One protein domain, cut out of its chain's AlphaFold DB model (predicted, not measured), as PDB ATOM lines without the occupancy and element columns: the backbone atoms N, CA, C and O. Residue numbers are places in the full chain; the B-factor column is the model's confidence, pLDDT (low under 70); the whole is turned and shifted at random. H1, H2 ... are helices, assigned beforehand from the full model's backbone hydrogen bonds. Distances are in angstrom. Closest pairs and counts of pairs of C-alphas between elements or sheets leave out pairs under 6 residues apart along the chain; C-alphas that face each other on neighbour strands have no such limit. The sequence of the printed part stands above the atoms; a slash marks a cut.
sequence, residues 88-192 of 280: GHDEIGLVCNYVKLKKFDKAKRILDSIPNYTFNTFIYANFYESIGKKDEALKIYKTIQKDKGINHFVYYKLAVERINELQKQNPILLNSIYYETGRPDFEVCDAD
ATOM      1  N   GLY A  88     -27.501  18.945 -36.261       66.69
ATOM      2  CA  GLY A  88     -27.104  17.681 -35.613       66.69
ATOM      3  C   GLY A  88     -26.837  16.504 -36.574       66.69
ATOM      4  O   GLY A  88     -26.278  15.477 -36.182       66.69
ATOM      5  N   HIS A  89     -27.284  16.621 -37.828       78.94
ATOM      6  CA  HIS A  89     -27.079  15.623 -38.878       78.94
ATOM      7  C   HIS A  89     -25.692  15.760 -39.525       78.94
ATOM      8  O   HIS A  89     -25.134  14.776 -40.026       78.94
ATOM      9  N   ASP A  90     -25.097  16.958 -39.469       88.81
ATOM     10  CA  ASP A  90     -23.767  17.220 -40.011       88.81
ATOM     11  C   ASP A  90     -22.699  16.412 -39.270       88.81
ATOM     12  O   ASP A  90     -21.809  15.822 -39.894       88.81
ATOM     13  N   GLU A  91     -22.802  16.311 -37.941       91.75
ATOM     14  CA  GLU A  91     -21.863  15.547 -37.124       91.75
ATOM     15  C   GLU A  91     -21.874  14.058 -37.474       91.75
ATOM     16  O   GLU A  91     -20.810  13.437 -37.542       91.75
ATOM     17  N   ILE A  92     -23.043  13.479 -37.758       92.25
ATOM     18  CA  ILE A  92     -23.159  12.068 -38.155       92.25
ATOM     19  C   ILE A  92     -22.508  11.846 -39.521       92.25
ATOM     20  O   ILE A  92     -21.697  10.925 -39.674       92.25
ATOM     21  N   GLY A  93     -22.763  12.731 -40.490       94.56
ATOM     22  CA  GLY A  93     -22.082  12.695 -41.784       94.56
ATOM     23  C   GLY A  93     -20.556  12.793 -41.642       94.56
ATOM     24  O   GLY A  93     -19.811  12.057 -42.303       94.56
ATOM     25  N   LEU A  94     -20.060  13.646 -40.738       95.69
ATOM     26  CA  LEU A  94     -18.630  13.759 -40.433       95.69
ATOM     27  C   LEU A  94     -18.077  12.460 -39.840       95.69
ATOM     28  O   LEU A  94     -17.012  11.997 -40.262       95.69
ATOM     29  N   VAL A  95     -18.793  11.847 -38.895       95.31
ATOM     30  CA  VAL A  95     -18.432  10.556 -38.291       95.31
ATOM     31  C   VAL A  95     -18.314   9.470 -39.365       95.31
ATOM     32  O   VAL A  95     -17.282   8.794 -39.424       95.31
ATOM     33  N   CYS A  96     -19.298   9.348 -40.262       96.44
ATOM     34  CA  CYS A  96     -19.274   8.387 -41.368       96.44
ATOM     35  C   CYS A  96     -18.044   8.568 -42.269       96.44
ATOM     36  O   CYS A  96     -17.316   7.605 -42.536       96.44
ATOM     37  N   ASN A  97     -17.765   9.805 -42.691       97.81
ATOM     38  CA  ASN A  97     -16.595  10.119 -43.510       97.81
ATOM     39  C   ASN A  97     -15.278   9.785 -42.791       97.81
ATOM     40  O   ASN A  97     -14.387   9.153 -43.363       97.81
ATOM     41  N   TYR A  98     -15.135  10.161 -41.516       97.50
ATOM     42  CA  TYR A  98     -13.915   9.872 -40.761       97.50
ATOM     43  C   TYR A  98     -13.695   8.375 -40.533       97.50
ATOM     44  O   TYR A  98     -12.541   7.941 -40.555       97.50
ATOM     45  N   VAL A  99     -14.754   7.576 -40.376       97.12
ATOM     46  CA  VAL A  99     -14.640   6.111 -40.327       97.12
ATOM     47  C   VAL A  99     -14.137   5.546 -41.653       97.12
ATOM     48  O   VAL A  99     -13.198   4.749 -41.638       97.12
ATOM     49  N   LYS A 100     -14.664   5.999 -42.801       97.00
ATOM     50  CA  LYS A 100     -14.155   5.583 -44.125       97.00
ATOM     51  C   LYS A 100     -12.676   5.927 -44.316       97.00
ATOM     52  O   LYS A 100     -11.923   5.127 -44.868       97.00
ATOM     53  N   LEU A 101     -12.242   7.066 -43.780       97.06
ATOM     54  CA  LEU A 101     -10.842   7.501 -43.770       97.06
ATOM     55  C   LEU A 101      -9.990   6.859 -42.659       97.06
ATOM     56  O   LEU A 101      -8.833   7.245 -42.486       97.06
ATOM     57  N   LYS A 102     -10.541   5.914 -41.883       96.44
ATOM     58  CA  LYS A 102      -9.887   5.251 -40.738       96.44
ATOM     59  C   LYS A 102      -9.370   6.218 -39.659       96.44
ATOM     60  O   LYS A 102      -8.468   5.894 -38.893       96.44
ATOM     61  N   LYS A 103      -9.958   7.415 -39.559       97.44
ATOM     62  CA  LYS A 103      -9.652   8.450 -38.554       97.44
ATOM     63  C   LYS A 103     -10.536   8.262 -37.314       97.44
ATOM     64  O   LYS A 103     -11.282   9.163 -36.928       97.44
ATOM     65  N   PHE A 104     -10.461   7.083 -36.695       96.31
ATOM     66  CA  PHE A 104     -11.404   6.648 -35.656       96.31
ATOM     67  C   PHE A 104     -11.422   7.545 -34.412       96.31
ATOM     68  O   PHE A 104     -12.499   7.828 -33.898       96.31
ATOM     69  N   ASP A 105     -10.281   8.092 -33.985       96.69
ATOM     70  CA  ASP A 105     -10.225   9.009 -32.833       96.69
ATOM     71  C   ASP A 105     -10.937  10.344 -33.094       96.69
ATOM     72  O   ASP A 105     -11.426  11.004 -32.175       96.69
ATOM     73  N   LYS A 106     -10.979  10.790 -34.356       96.56
ATOM     74  CA  LYS A 106     -11.753  11.979 -34.739       96.56
ATOM     75  C   LYS A 106     -13.239  11.652 -34.771       96.56
ATOM     76  O   LYS A 106     -14.013  12.378 -34.159       96.56
ATOM     77  N   ALA A 107     -13.605  10.544 -35.416       96.12
ATOM     78  CA  ALA A 107     -14.982  10.064 -35.454       96.12
ATOM     79  C   ALA A 107     -15.555   9.883 -34.038       96.12
ATOM     80  O   ALA A 107     -16.617  10.415 -33.738       96.12
ATOM     81  N   LYS A 108     -14.824   9.222 -33.132       95.31
ATOM     82  CA  LYS A 108     -15.286   8.973 -31.762       95.31
ATOM     83  C   LYS A 108     -15.517  10.257 -30.971       95.31
ATOM     84  O   LYS A 108     -16.539  10.367 -30.312       95.31
ATOM     85  N   ARG A 109     -14.609  11.235 -31.063       95.19
ATOM     86  CA  ARG A 109     -14.765  12.524 -30.365       95.19
ATOM     87  C   ARG A 109     -16.017  13.279 -30.792       95.19
ATOM     88  O   ARG A 109     -16.676  13.854 -29.938       95.19
ATOM     89  N   ILE A 110     -16.325  13.272 -32.088       93.38
ATOM     90  CA  ILE A 110     -17.543  13.901 -32.609       93.38
ATOM     91  C   ILE A 110     -18.766  13.113 -32.140       93.38
ATOM     92  O   ILE A 110     -19.704  13.692 -31.612       93.38
ATOM     93  N   LEU A 111     -18.737  11.785 -32.262       91.69
ATOM     94  CA  LEU A 111     -19.840  10.934 -31.826       91.69
ATOM     95  C   LEU A 111     -20.156  11.112 -30.326       91.69
ATOM     96  O   LEU A 111     -21.324  11.140 -29.943       91.69
ATOM     97  N   ASP A 112     -19.125  11.310 -29.500       91.44
ATOM     98  CA  ASP A 112     -19.229  11.578 -28.059       91.44
ATOM     99  C   ASP A 112     -19.825  12.945 -27.711       91.44
ATOM    100  O   ASP A 112     -20.327  13.112 -26.601       91.44
ATOM    101  N   SER A 113     -19.803  13.912 -28.633       89.56
ATOM    102  CA  SER A 113     -20.448  15.213 -28.423       89.56
ATOM    103  C   SER A 113     -21.931  15.233 -28.795       89.56
ATOM    104  O   SER A 113     -22.630  16.172 -28.423       89.56
ATOM    105  N   ILE A 114     -22.427  14.219 -29.513       85.69
ATOM    106  CA  ILE A 114     -23.825  14.169 -29.947       85.69
ATOM    107  C   ILE A 114     -24.694  13.634 -28.792       85.69
ATOM    108  O   ILE A 114     -24.382  12.573 -28.238       85.69
ATOM    109  N   PRO A 115     -25.802  14.308 -28.425       79.88
ATOM    110  CA  PRO A 115     -26.710  13.828 -27.386       79.88
ATOM    111  C   PRO A 115     -27.237  12.418 -27.671       79.88
ATOM    112  O   PRO A 115     -27.504  12.049 -28.815       79.88
ATOM    113  N   ASN A 116     -27.422  11.614 -26.626       70.94
ATOM    114  CA  ASN A 116     -27.835  10.227 -26.799       70.94
ATOM    115  C   ASN A 116     -29.348  10.106 -27.066       70.94
ATOM    116  O   ASN A 116     -30.155  10.183 -26.142       70.94
ATOM    117  N   TYR A 117     -29.705   9.869 -28.328       72.56
ATOM    118  CA  TYR A 117     -31.039   9.468 -28.785       72.56
ATOM    119  C   TYR A 117     -30.994   8.059 -29.391       72.56
ATOM    120  O   TYR A 117     -29.917   7.539 -29.692       72.56
ATOM    121  N   THR A 118     -32.152   7.435 -29.616       67.00
ATOM    122  CA  THR A 118     -32.241   6.061 -30.140       67.00
ATOM    123  C   THR A 118     -31.495   5.866 -31.461       67.00
ATOM    124  O   THR A 118     -30.737   4.905 -31.604       67.00
ATOM    125  N   PHE A 119     -31.645   6.806 -32.399       79.44
ATOM    126  CA  PHE A 119     -30.881   6.822 -33.646       79.44
ATOM    127  C   PHE A 119     -29.366   6.843 -33.374       79.44
ATOM    128  O   PHE A 119     -28.634   5.980 -33.856       79.44
ATOM    129  N   ASN A 120     -28.903   7.732 -32.493       83.44
ATOM    130  CA  ASN A 120     -27.487   7.827 -32.134       83.44
ATOM    131  C   ASN A 120     -26.982   6.544 -31.460       83.44
ATOM    132  O   ASN A 120     -25.883   6.092 -31.767       83.44
ATOM    133  N   THR A 121     -27.789   5.879 -30.625       90.75
ATOM    134  CA  THR A 121     -27.433   4.577 -30.027       90.75
ATOM    135  C   THR A 121     -27.140   3.517 -31.100       90.75
ATOM    136  O   THR A 121     -26.178   2.756 -30.970       90.75
ATOM    137  N   PHE A 122     -27.916   3.485 -32.190       94.38
ATOM    138  CA  PHE A 122     -27.643   2.605 -33.332       94.38
ATOM    139  C   PHE A 122     -26.323   2.965 -34.034       94.38
ATOM    140  O   PHE A 122     -25.507   2.080 -34.306       94.38
ATOM    141  N   ILE A 123     -26.062   4.258 -34.238       94.38
ATOM    142  CA  ILE A 123     -24.804   4.766 -34.807       94.38
ATOM    143  C   ILE A 123     -23.587   4.386 -33.946       94.38
ATOM    144  O   ILE A 123     -22.563   3.961 -34.483       94.38
ATOM    145  N   TYR A 124     -23.696   4.445 -32.615       95.06
ATOM    146  CA  TYR A 124     -22.651   3.971 -31.700       95.06
ATOM    147  C   TYR A 124     -22.333   2.490 -31.889       95.06
ATOM    148  O   TYR A 124     -21.161   2.108 -31.922       95.06
ATOM    149  N   ALA A 125     -23.359   1.651 -32.035       96.50
ATOM    150  CA  ALA A 125     -23.162   0.230 -32.280       96.50
ATOM    151  C   ALA A 125     -22.443  -0.010 -33.618       96.50
ATOM    152  O   ALA A 125     -21.451  -0.737 -33.650       96.50
ATOM    153  N   ASN A 126     -22.873   0.669 -34.689       97.31
ATOM    154  CA  ASN A 126     -22.196   0.636 -35.990       97.31
ATOM    155  C   ASN A 126     -20.729   1.085 -35.885       97.31
ATOM    156  O   ASN A 126     -19.859   0.447 -36.475       97.31
ATOM    157  N   PHE A 127     -20.436   2.152 -35.129       97.38
ATOM    158  CA  PHE A 127     -19.068   2.636 -34.932       97.38
ATOM    159  C   PHE A 127     -18.185   1.554 -34.310       97.38
ATOM    160  O   PHE A 127     -17.154   1.211 -34.890       97.38
ATOM    161  N   TYR A 128     -18.598   0.980 -33.175       97.75
ATOM    162  CA  TYR A 128     -17.842  -0.088 -32.513       97.75
ATOM    163  C   TYR A 128     -17.642  -1.292 -33.430       97.75
ATOM    164  O   TYR A 128     -16.536  -1.824 -33.529       97.75
ATOM    165  N   GLU A 129     -18.682  -1.667 -34.166       97.81
ATOM    166  CA  GLU A 129     -18.602  -2.758 -35.123       97.81
ATOM    167  C   GLU A 129     -17.571  -2.475 -36.226       97.81
ATOM    168  O   GLU A 129     -16.722  -3.321 -36.509       97.81
ATOM    169  N   SER A 130     -17.588  -1.255 -36.775       97.06
ATOM    170  CA  SER A 130     -16.712  -0.820 -37.868       97.06
ATOM    171  C   SER A 130     -15.225  -0.787 -37.513       97.06
ATOM    172  O   SER A 130     -14.375  -0.875 -38.400       97.06
ATOM    173  N   ILE A 131     -14.903  -0.700 -36.220       96.06
ATOM    174  CA  ILE A 131     -13.528  -0.739 -35.704       96.06
ATOM    175  C   ILE A 131     -13.139  -2.116 -35.144       96.06
ATOM    176  O   ILE A 131     -12.116  -2.238 -34.473       96.06
ATOM    177  N   GLY A 132     -13.948  -3.153 -35.388       95.38
ATOM    178  CA  GLY A 132     -13.660  -4.526 -34.965       95.38
ATOM    179  C   GLY A 132     -14.083  -4.871 -33.535       95.38
ATOM    180  O   GLY A 132     -13.846  -5.990 -33.082       95.38
ATOM    181  N   LYS A 133     -14.735  -3.952 -32.814       97.12
ATOM    182  CA  LYS A 133     -15.210  -4.147 -31.435       97.12
ATOM    183  C   LYS A 133     -16.591  -4.803 -31.414       97.12
ATOM    184  O   LYS A 133     -17.612  -4.187 -31.103       97.12
ATOM    185  N   LYS A 134     -16.608  -6.074 -31.828       97.00
ATOM    186  CA  LYS A 134     -17.818  -6.888 -32.011       97.00
ATOM    187  C   LYS A 134     -18.672  -6.977 -30.742       97.00
ATOM    188  O   LYS A 134     -19.889  -6.819 -30.823       97.00
ATOM    189  N   ASP A 135     -18.061  -7.264 -29.596       97.38
ATOM    190  CA  ASP A 135     -18.803  -7.540 -28.362       97.38
ATOM    191  C   ASP A 135     -19.467  -6.274 -27.811       97.38
ATOM    192  O   ASP A 135     -20.621  -6.309 -27.373       97.38
ATOM    193  N   GLU A 136     -18.786  -5.130 -27.911       97.75
ATOM    194  CA  GLU A 136     -19.339  -3.821 -27.582       97.75
ATOM    195  C   GLU A 136     -20.508  -3.455 -28.501       97.75
ATOM    196  O   GLU A 136     -21.568  -3.060 -28.007       97.75
ATOM    197  N   ALA A 137     -20.361  -3.650 -29.815       97.94
ATOM    198  CA  ALA A 137     -21.443  -3.424 -30.772       97.94
ATOM    199  C   ALA A 137     -22.666  -4.302 -30.460       97.94
ATOM    200  O   ALA A 137     -23.788  -3.805 -30.345       97.94
ATOM    201  N   LEU A 138     -22.450  -5.604 -30.234       97.94
ATOM    202  CA  LEU A 138     -23.513  -6.560 -29.929       97.94
ATOM    203  C   LEU A 138     -24.251  -6.216 -28.628       97.94
ATOM    204  O   LEU A 138     -25.474  -6.363 -28.558       97.94
ATOM    205  N   LYS A 139     -23.533  -5.742 -27.601       97.81
ATOM    206  CA  LYS A 139     -24.141  -5.267 -26.353       97.81
ATOM    207  C   LYS A 139     -25.105  -4.109 -26.613       97.81
ATOM    208  O   LYS A 139     -26.211  -4.126 -26.076       97.81
ATOM    209  N   ILE A 140     -24.712  -3.140 -27.440       96.75
ATOM    210  CA  ILE A 140     -25.538  -1.965 -27.745       96.75
ATOM    211  C   ILE A 140     -26.751  -2.357 -28.598       96.75
ATOM    212  O   ILE A 140     -27.872  -1.997 -28.239       96.75
ATOM    213  N   TYR A 141     -26.581  -3.164 -29.653       97.12
ATOM    214  CA  TYR A 141     -27.725  -3.622 -30.457       97.12
ATOM    215  C   TYR A 141     -28.759  -4.385 -29.619       97.12
ATOM    216  O   TYR A 141     -29.961  -4.181 -29.777       97.12
ATOM    217  N   LYS A 142     -28.319  -5.228 -28.676       96.19
ATOM    218  CA  LYS A 142     -29.229  -5.930 -27.756       96.19
ATOM    219  C   LYS A 142     -29.985  -4.984 -26.822       96.19
ATOM    220  O   LYS A 142     -31.093  -5.322 -26.414       96.19
ATOM    221  N   THR A 143     -29.421  -3.828 -26.470       94.31
ATOM    222  CA  THR A 143     -30.154  -2.784 -25.737       94.31
ATOM    223  C   THR A 143     -31.276  -2.211 -26.599       94.31
ATOM    224  O   THR A 143     -32.404  -2.145 -26.125       94.31
ATOM    225  N   ILE A 144     -31.004  -1.907 -27.875       93.31
ATOM    226  CA  ILE A 144     -32.018  -1.437 -28.836       93.31
ATOM    227  C   ILE A 144     -33.137  -2.479 -28.990       93.31
ATOM    228  O   ILE A 144     -34.308  -2.151 -28.862       93.31
ATOM    229  N   GLN A 145     -32.796  -3.758 -29.181       92.12
ATOM    230  CA  GLN A 145     -33.780  -4.840 -29.355       92.12
ATOM    231  C   GLN A 145     -34.733  -5.019 -28.153       92.12
ATOM    232  O   GLN A 145     -35.858  -5.514 -28.311       92.12
ATOM    233  N   LYS A 146     -34.276  -4.679 -26.940       91.25
ATOM    234  CA  LYS A 146     -35.080  -4.781 -25.713       91.25
ATOM    235  C   LYS A 146     -36.110  -3.665 -25.591       91.25
ATOM    236  O   LYS A 146     -37.131  -3.884 -24.943       91.25
ATOM    237  N   ASP A 147     -35.860  -2.511 -26.198       86.06
ATOM    238  CA  ASP A 147     -36.811  -1.410 -26.216       86.06
ATOM    239  C   ASP A 147     -37.866  -1.657 -27.302       86.06
ATOM    240  O   ASP A 147     -37.632  -1.492 -28.498       86.06
ATOM    241  N   LYS A 148     -39.044  -2.122 -26.882       79.69
ATOM    242  CA  LYS A 148     -40.156  -2.402 -27.800       79.69
ATOM    243  C   LYS A 148     -40.882  -1.141 -28.257       79.69
ATOM    244  O   LYS A 148     -41.503  -1.187 -29.311       79.69
ATOM    245  N   GLY A 149     -40.746  -0.021 -27.541       76.69
ATOM    246  CA  GLY A 149     -41.403   1.241 -27.894       76.69
ATOM    247  C   GLY A 149     -40.863   1.877 -29.177       76.69
ATOM    248  O   GLY A 149     -41.497   2.759 -29.744       76.69
ATOM    249  N   ILE A 150     -39.711   1.409 -29.659       79.94
ATOM    250  CA  ILE A 150     -39.033   1.920 -30.857       79.94
ATOM    251  C   ILE A 150     -39.049   0.924 -32.026       79.94
ATOM    252  O   ILE A 150     -38.368   1.137 -33.028       79.94
ATOM    253  N   ASN A 151     -39.795  -0.181 -31.920       80.75
ATOM    254  CA  ASN A 151     -39.772  -1.259 -32.917       80.75
ATOM    255  C   ASN A 151     -40.277  -0.846 -34.315       80.75
ATOM    256  O   ASN A 151     -39.961  -1.502 -35.309       80.75
ATOM    257  N   HIS A 152     -41.040   0.244 -34.386       76.31
ATOM    258  CA  HIS A 152     -41.591   0.817 -35.606       76.31
ATOM    259  C   HIS A 152     -40.557   1.626 -36.399       76.31
ATOM    260  O   HIS A 152     -40.781   1.908 -37.573       76.31
ATOM    261  N   PHE A 153     -39.414   1.971 -35.804       83.50
ATOM    262  CA  PHE A 153     -38.340   2.665 -36.502       83.50
ATOM    263  C   PHE A 153     -37.431   1.711 -37.284       83.50
ATOM    264  O   PHE A 153     -37.134   0.592 -36.854       83.50
ATOM    265  N   VAL A 154     -36.907   2.188 -38.416       87.31
ATOM    266  CA  VAL A 154     -36.024   1.416 -39.303       87.31
ATOM    267  C   VAL A 154     -34.771   0.907 -38.581       87.31
ATOM    268  O   VAL A 154     -34.374  -0.245 -38.750       87.31
ATOM    269  N   TYR A 155     -34.196   1.715 -37.689       89.00
ATOM    270  CA  TYR A 155     -32.980   1.376 -36.950       89.00
ATOM    271  C   TYR A 155     -33.165   0.220 -35.959       89.00
ATOM    272  O   TYR A 155     -32.205  -0.501 -35.689       89.00
ATOM    273  N   TYR A 156     -34.382  -0.026 -35.459       90.00
ATOM    274  CA  TYR A 156     -34.653  -1.222 -34.658       90.00
ATOM    275  C   TYR A 156     -34.535  -2.484 -35.520       90.00
ATOM    276  O   TYR A 156     -33.856  -3.439 -35.133       90.00
ATOM    277  N   LYS A 157     -35.148  -2.479 -36.712       89.31
ATOM    278  CA  LYS A 157     -35.082  -3.607 -37.656       89.31
ATOM    279  C   LYS A 157     -33.630  -3.878 -38.064       89.31
ATOM    280  O   LYS A 157     -33.161  -5.005 -37.923       89.31
ATOM    281  N   LEU A 158     -32.891  -2.827 -38.427       93.31
ATOM    282  CA  LEU A 158     -31.466  -2.919 -38.758       93.31
ATOM    283  C   LEU A 158     -30.627  -3.453 -37.583       93.31
ATOM    284  O   LEU A 158     -29.749  -4.291 -37.784       93.31
ATOM    285  N   ALA A 159     -30.895  -3.028 -36.343       95.56
ATOM    286  CA  ALA A 159     -30.197  -3.550 -35.167       95.56
ATOM    287  C   ALA A 159     -30.432  -5.057 -34.982       95.56
ATOM    288  O   ALA A 159     -29.484  -5.795 -34.714       95.56
ATOM    289  N   VAL A 160     -31.670  -5.532 -35.158       94.50
ATOM    290  CA  VAL A 160     -32.000  -6.965 -35.079       94.50
ATOM    291  C   VAL A 160     -31.268  -7.765 -36.159       94.50
ATOM    292  O   VAL A 160     -30.707  -8.821 -35.864       94.50
ATOM    293  N   GLU A 161     -31.201  -7.253 -37.387       96.12
ATOM    294  CA  GLU A 161     -30.426  -7.872 -38.468       96.12
ATOM    295  C   GLU A 161     -28.932  -7.955 -38.131       96.12
ATOM    296  O   GLU A 161     -28.317  -9.011 -38.311       96.12
ATOM    297  N   ARG A 162     -28.350  -6.881 -37.574       97.75
ATOM    298  CA  ARG A 162     -26.950  -6.894 -37.120       97.75
ATOM    299  C   ARG A 162     -26.712  -7.907 -36.003       97.75
ATOM    300  O   ARG A 162     -25.703  -8.604 -36.049       97.75
ATOM    301  N   ILE A 163     -27.621  -8.055 -35.035       98.06
ATOM    302  CA  ILE A 163     -27.510  -9.087 -33.983       98.06
ATOM    303  C   ILE A 163     -27.404 -10.477 -34.611       98.06
ATOM    304  O   ILE A 163     -26.489 -11.230 -34.271       98.06
ATOM    305  N   ASN A 164     -28.297 -10.788 -35.555       97.69
ATOM    306  CA  ASN A 164     -28.315 -12.079 -36.237       97.69
ATOM    307  C   ASN A 164     -27.014 -12.331 -37.018       97.69
ATOM    308  O   ASN A 164     -26.479 -13.436 -36.968       97.69
ATOM    309  N   GLU A 165     -26.481 -11.315 -37.707       98.12
ATOM    310  CA  GLU A 165     -25.190 -11.411 -38.401       98.12
ATOM    311  C   GLU A 165     -24.034 -11.656 -37.425       98.12
ATOM    312  O   GLU A 165     -23.264 -12.599 -37.595       98.12
ATOM    313  N   LEU A 166     -23.932 -10.853 -36.363       97.81
ATOM    314  CA  LEU A 166     -22.833 -10.934 -35.398       97.81
ATOM    315  C   LEU A 166     -22.836 -12.239 -34.584       97.81
ATOM    316  O   LEU A 166     -21.799 -12.623 -34.038       97.81
ATOM    317  N   GLN A 167     -23.966 -12.940 -34.500       96.94
ATOM    318  CA  GLN A 167     -24.075 -14.239 -33.827       96.94
ATOM    319  C   GLN A 167     -23.674 -15.438 -34.699       96.94
ATOM    320  O   GLN A 167     -23.557 -16.545 -34.171       96.94
ATOM    321  N   LYS A 168     -23.426 -15.249 -36.001       97.38
ATOM    322  CA  LYS A 168     -22.910 -16.316 -36.871       97.38
ATOM    323  C   LYS A 168     -21.510 -16.755 -36.435       97.38
ATOM    324  O   LYS A 168     -20.763 -15.990 -35.825       97.38
ATOM    325  N   GLN A 169     -21.136 -17.982 -36.807       96.00
ATOM    326  CA  GLN A 169     -19.795 -18.524 -36.556       96.00
ATOM    327  C   GLN A 169     -18.699 -17.652 -37.192       96.00
ATOM    328  O   GLN A 169     -17.692 -17.376 -36.550       96.00
ATOM    329  N   ASN A 170     -18.940 -17.173 -38.418       95.81
ATOM    330  CA  ASN A 170     -18.052 -16.282 -39.166       95.81
ATOM    331  C   ASN A 170     -18.815 -14.999 -39.538       95.81
ATOM    332  O   ASN A 170     -19.367 -14.927 -40.637       95.81
ATOM    333  N   PRO A 171     -18.925 -14.023 -38.621       97.06
ATOM    334  CA  PRO A 171     -19.693 -12.810 -38.863       97.06
ATOM    335  C   PRO A 171     -18.952 -11.865 -39.813       97.06
ATOM    336  O   PRO A 171     -17.738 -11.676 -39.704       97.06
ATOM    337  N   ILE A 172     -19.695 -11.209 -40.698       97.50
ATOM    338  CA  ILE A 172     -19.195 -10.115 -41.529       97.50
ATOM    339  C   ILE A 172     -19.442  -8.804 -40.784       97.50
ATOM    340  O   ILE A 172     -20.589  -8.378 -40.609       97.50
ATOM    341  N   LEU A 173     -18.357  -8.170 -40.338       97.19
ATOM    342  CA  LEU A 173     -18.417  -6.869 -39.678       97.19
ATOM    343  C   LEU A 173     -18.662  -5.752 -40.691       97.19
ATOM    344  O   LEU A 173     -18.182  -5.795 -41.827       97.19
ATOM    345  N   LEU A 174     -19.376  -4.723 -40.250       96.62
ATOM    346  CA  LEU A 174     -19.492  -3.470 -40.978       96.62
ATOM    347  C   LEU A 174     -18.108  -2.854 -41.225       96.62
ATOM    348  O   LEU A 174     -17.200  -2.953 -40.408       96.62
ATOM    349  N   ASN A 175     -17.963  -2.164 -42.354       92.31
ATOM    350  CA  ASN A 175     -16.795  -1.329 -42.664       92.31
ATOM    351  C   ASN A 175     -17.156   0.165 -42.741       92.31
ATOM    352  O   ASN A 175     -16.376   0.992 -43.218       92.31
ATOM    353  N   SER A 176     -18.376   0.500 -42.324       92.25
ATOM    354  CA  SER A 176     -18.923   1.845 -42.296       92.25
ATOM    355  C   SER A 176     -20.059   1.947 -41.305       92.25
ATOM    356  O   SER A 176     -20.606   0.948 -40.848       92.25
ATOM    357  N   ILE A 177     -20.422   3.186 -41.029       93.56
ATOM    358  CA  ILE A 177     -21.578   3.545 -40.229       93.56
ATOM    359  C   ILE A 177     -22.732   3.887 -41.166       93.56
ATOM    360  O   ILE A 177     -22.499   4.373 -42.277       93.56
ATOM    361  N   TYR A 178     -23.956   3.615 -40.721       92.50
ATOM    362  CA  TYR A 178     -25.165   4.074 -41.387       92.50
ATOM    363  C   TYR A 178     -25.145   5.599 -41.562       92.50
ATOM    364  O   TYR A 178     -25.104   6.344 -40.588       92.50
ATOM    365  N   TYR A 179     -25.139   6.043 -42.816       91.62
ATOM    366  CA  TYR A 179     -25.263   7.449 -43.179       91.62
ATOM    367  C   TYR A 179     -26.756   7.733 -43.364       91.62
ATOM    368  O   TYR A 179     -27.390   7.105 -44.212       91.62
ATOM    369  N   GLU A 180     -27.322   8.623 -42.551       87.88
ATOM    370  CA  GLU A 180     -28.730   9.010 -42.669       87.88
ATOM    371  C   GLU A 180     -28.967   9.746 -43.984       87.88
ATOM    372  O   GLU A 180     -28.251  10.692 -44.309       87.88
ATOM    373  N   THR A 181     -29.955   9.285 -44.747       89.94
ATOM    374  CA  THR A 181     -30.284   9.900 -46.030       89.94
ATOM    375  C   THR A 181     -31.225  11.077 -45.827       89.94
ATOM    376  O   THR A 181     -32.218  10.962 -45.111       89.94
ATOM    377  N   GLY A 182     -30.949  12.194 -46.497       89.12
ATOM    378  CA  GLY A 182     -31.848  13.354 -46.526       89.12
ATOM    379  C   GLY A 182     -32.966  13.217 -47.564       89.12
ATOM    380  O   GLY A 182     -33.445  14.219 -48.087       89.12
ATOM    381  N   ARG A 183     -33.296  11.992 -47.985       92.81
ATOM    382  CA  ARG A 183     -34.259  11.724 -49.054       92.81
ATOM    383  C   ARG A 183     -35.696  11.848 -48.522       92.81
ATOM    384  O   ARG A 183     -36.064  11.045 -47.667       92.81
ATOM    385  N   PRO A 184     -36.531  12.773 -49.043       90.75
ATOM    386  CA  PRO A 184     -37.861  13.026 -48.479       90.75
ATOM    387  C   PRO A 184     -38.808  11.818 -48.468       90.75
ATOM    388  O   PRO A 184     -39.605  11.670 -47.549       90.75
ATOM    389  N   ASP A 185     -38.734  10.943 -49.477       88.38
ATOM    390  CA  ASP A 185     -39.564   9.729 -49.550       88.38
ATOM    391  C   ASP A 185     -38.971   8.519 -48.788       88.38
ATOM    392  O   ASP A 185     -39.497   7.408 -48.899       88.38
ATOM    393  N   PHE A 186     -37.889   8.698 -48.015       88.19
ATOM    394  CA  PHE A 186     -37.302   7.623 -47.216       88.19
ATOM    395  C   PHE A 186     -38.077   7.398 -45.912       88.19
ATOM    396  O   PHE A 186     -38.159   8.256 -45.035       88.19
ATOM    397  N   GLU A 187     -38.618   6.193 -45.757       81.75
ATOM    398  CA  GLU A 187     -39.411   5.826 -44.589       81.75
ATOM    399  C   GLU A 187     -38.513   5.464 -43.388       81.75
ATOM    400  O   GLU A 187     -38.016   4.344 -43.254       81.75
ATOM    401  N   VAL A 188     -38.307   6.425 -42.479       81.12
ATOM    402  CA  VAL A 188     -37.519   6.230 -41.240       81.12
ATOM    403  C   VAL A 188     -38.295   5.432 -40.184       81.12
ATOM    404  O   VAL A 188     -37.711   4.780 -39.311       81.12
ATOM    405  N   CYS A 189     -39.622   5.459 -40.251       78.81
ATOM    406  CA  CYS A 189     -40.500   4.716 -39.362       78.81
ATOM    407  C   CYS A 189     -41.720   4.215 -40.125       78.81
ATOM    408  O   CYS A 189     -42.252   4.942 -40.956       78.81
ATOM    409  N   ASP A 190     -42.157   2.996 -39.812       70.50
ATOM    410  CA  ASP A 190     -43.387   2.403 -40.335       70.50
ATOM    411  C   ASP A 190     -44.581   3.148 -39.730       70.50
ATOM    412  O   ASP A 190     -45.124   2.785 -38.671       70.50
ATOM    413  N   ALA A 191     -44.917   4.263 -40.371       66.25
ATOM    414  CA  ALA A 191     -45.836   5.255 -39.864       66.25
ATOM    415  C   ALA A 191     -47.268   4.737 -40.004       66.25
ATOM    416  O   ALA A 191     -47.879   4.762 -41.064       66.25
ATOM    417  N   ASP A 192     -47.860   4.317 -38.889       74.00
ATOM    418  CA  ASP A 192     -49.275   3.934 -38.816       74.00
ATOM    419  C   ASP A 192     -50.215   5.156 -38.790       74.00
ATOM    420  O   ASP A 192     -51.269   5.145 -38.154       74.00
TER     421      ASP A 192
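This is residues 88 to 192 of the 280 residues of an uncharacterized protein of Flavobacterium sp. LM5 (UniProt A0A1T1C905). Five helices form an up-and-down bundle, each running against the one before it, in two groups: H3, H4 and H5 pack together, and the hairpin of H1 and H2 lies to one side of H3. After H5 the chain folds back in a long stretch with no named element, residues 167 to 192. The printed part has 105 residues, with five named helices in the order H1 to H5 and no named strand; the class is all helix. It is compact, with a radius of gyration of the C-alphas of 13.5 A and spans of 39 by 37 by 22 A.

H3 is residues 118 to 130, 18.7 A long. H4 is residues 134 to 146 and H5 residues 154 to 166, each 18.5 A; C-alpha 166 is at (-22.833, -10.934, -35.398). H1, residues 88 to 100, measures 19.7 A from C-alpha 88 at (-27.104, 17.681, -35.613). H2 is residues 104 to 113.

H3 and H4 form a hairpin and touch at a shallow tilt of 22 degrees; the closest C-alphas, of Ala 125 and Ala 137, are 4.3 A apart. H4 and H5, also a hairpin, touch at a steep tilt of 44 degrees, closest at the C-alphas of Tyr 141 and Ala 159, 5.3 A. H3 and H5 only just touch, with 3 pairs of C-alphas within 8 A. H2 and H3 are close but not clearly touching, the C-alphas of Leu 111 and Tyr 124 being closest at 7.5 A. H1 and H2 form a hairpin and touch at a shallow tilt of 16 degrees, closest at the C-alphas of Val 95 and Ala 107, 4.5 A. Both are apart from H4 and H5. Every O i to N i+4 pair is within hydrogen-bond range in H2, H3, H4 and H5; in H1, 8 of 9 are.

The C-alphas farthest apart, of Lys 103 and Asp 192, are 39.9 A apart. The printed part has no cut, and no link between helices is long. The mean pLDDT of the printed part is 91.0; residues 88, 118 and 191 are under 70.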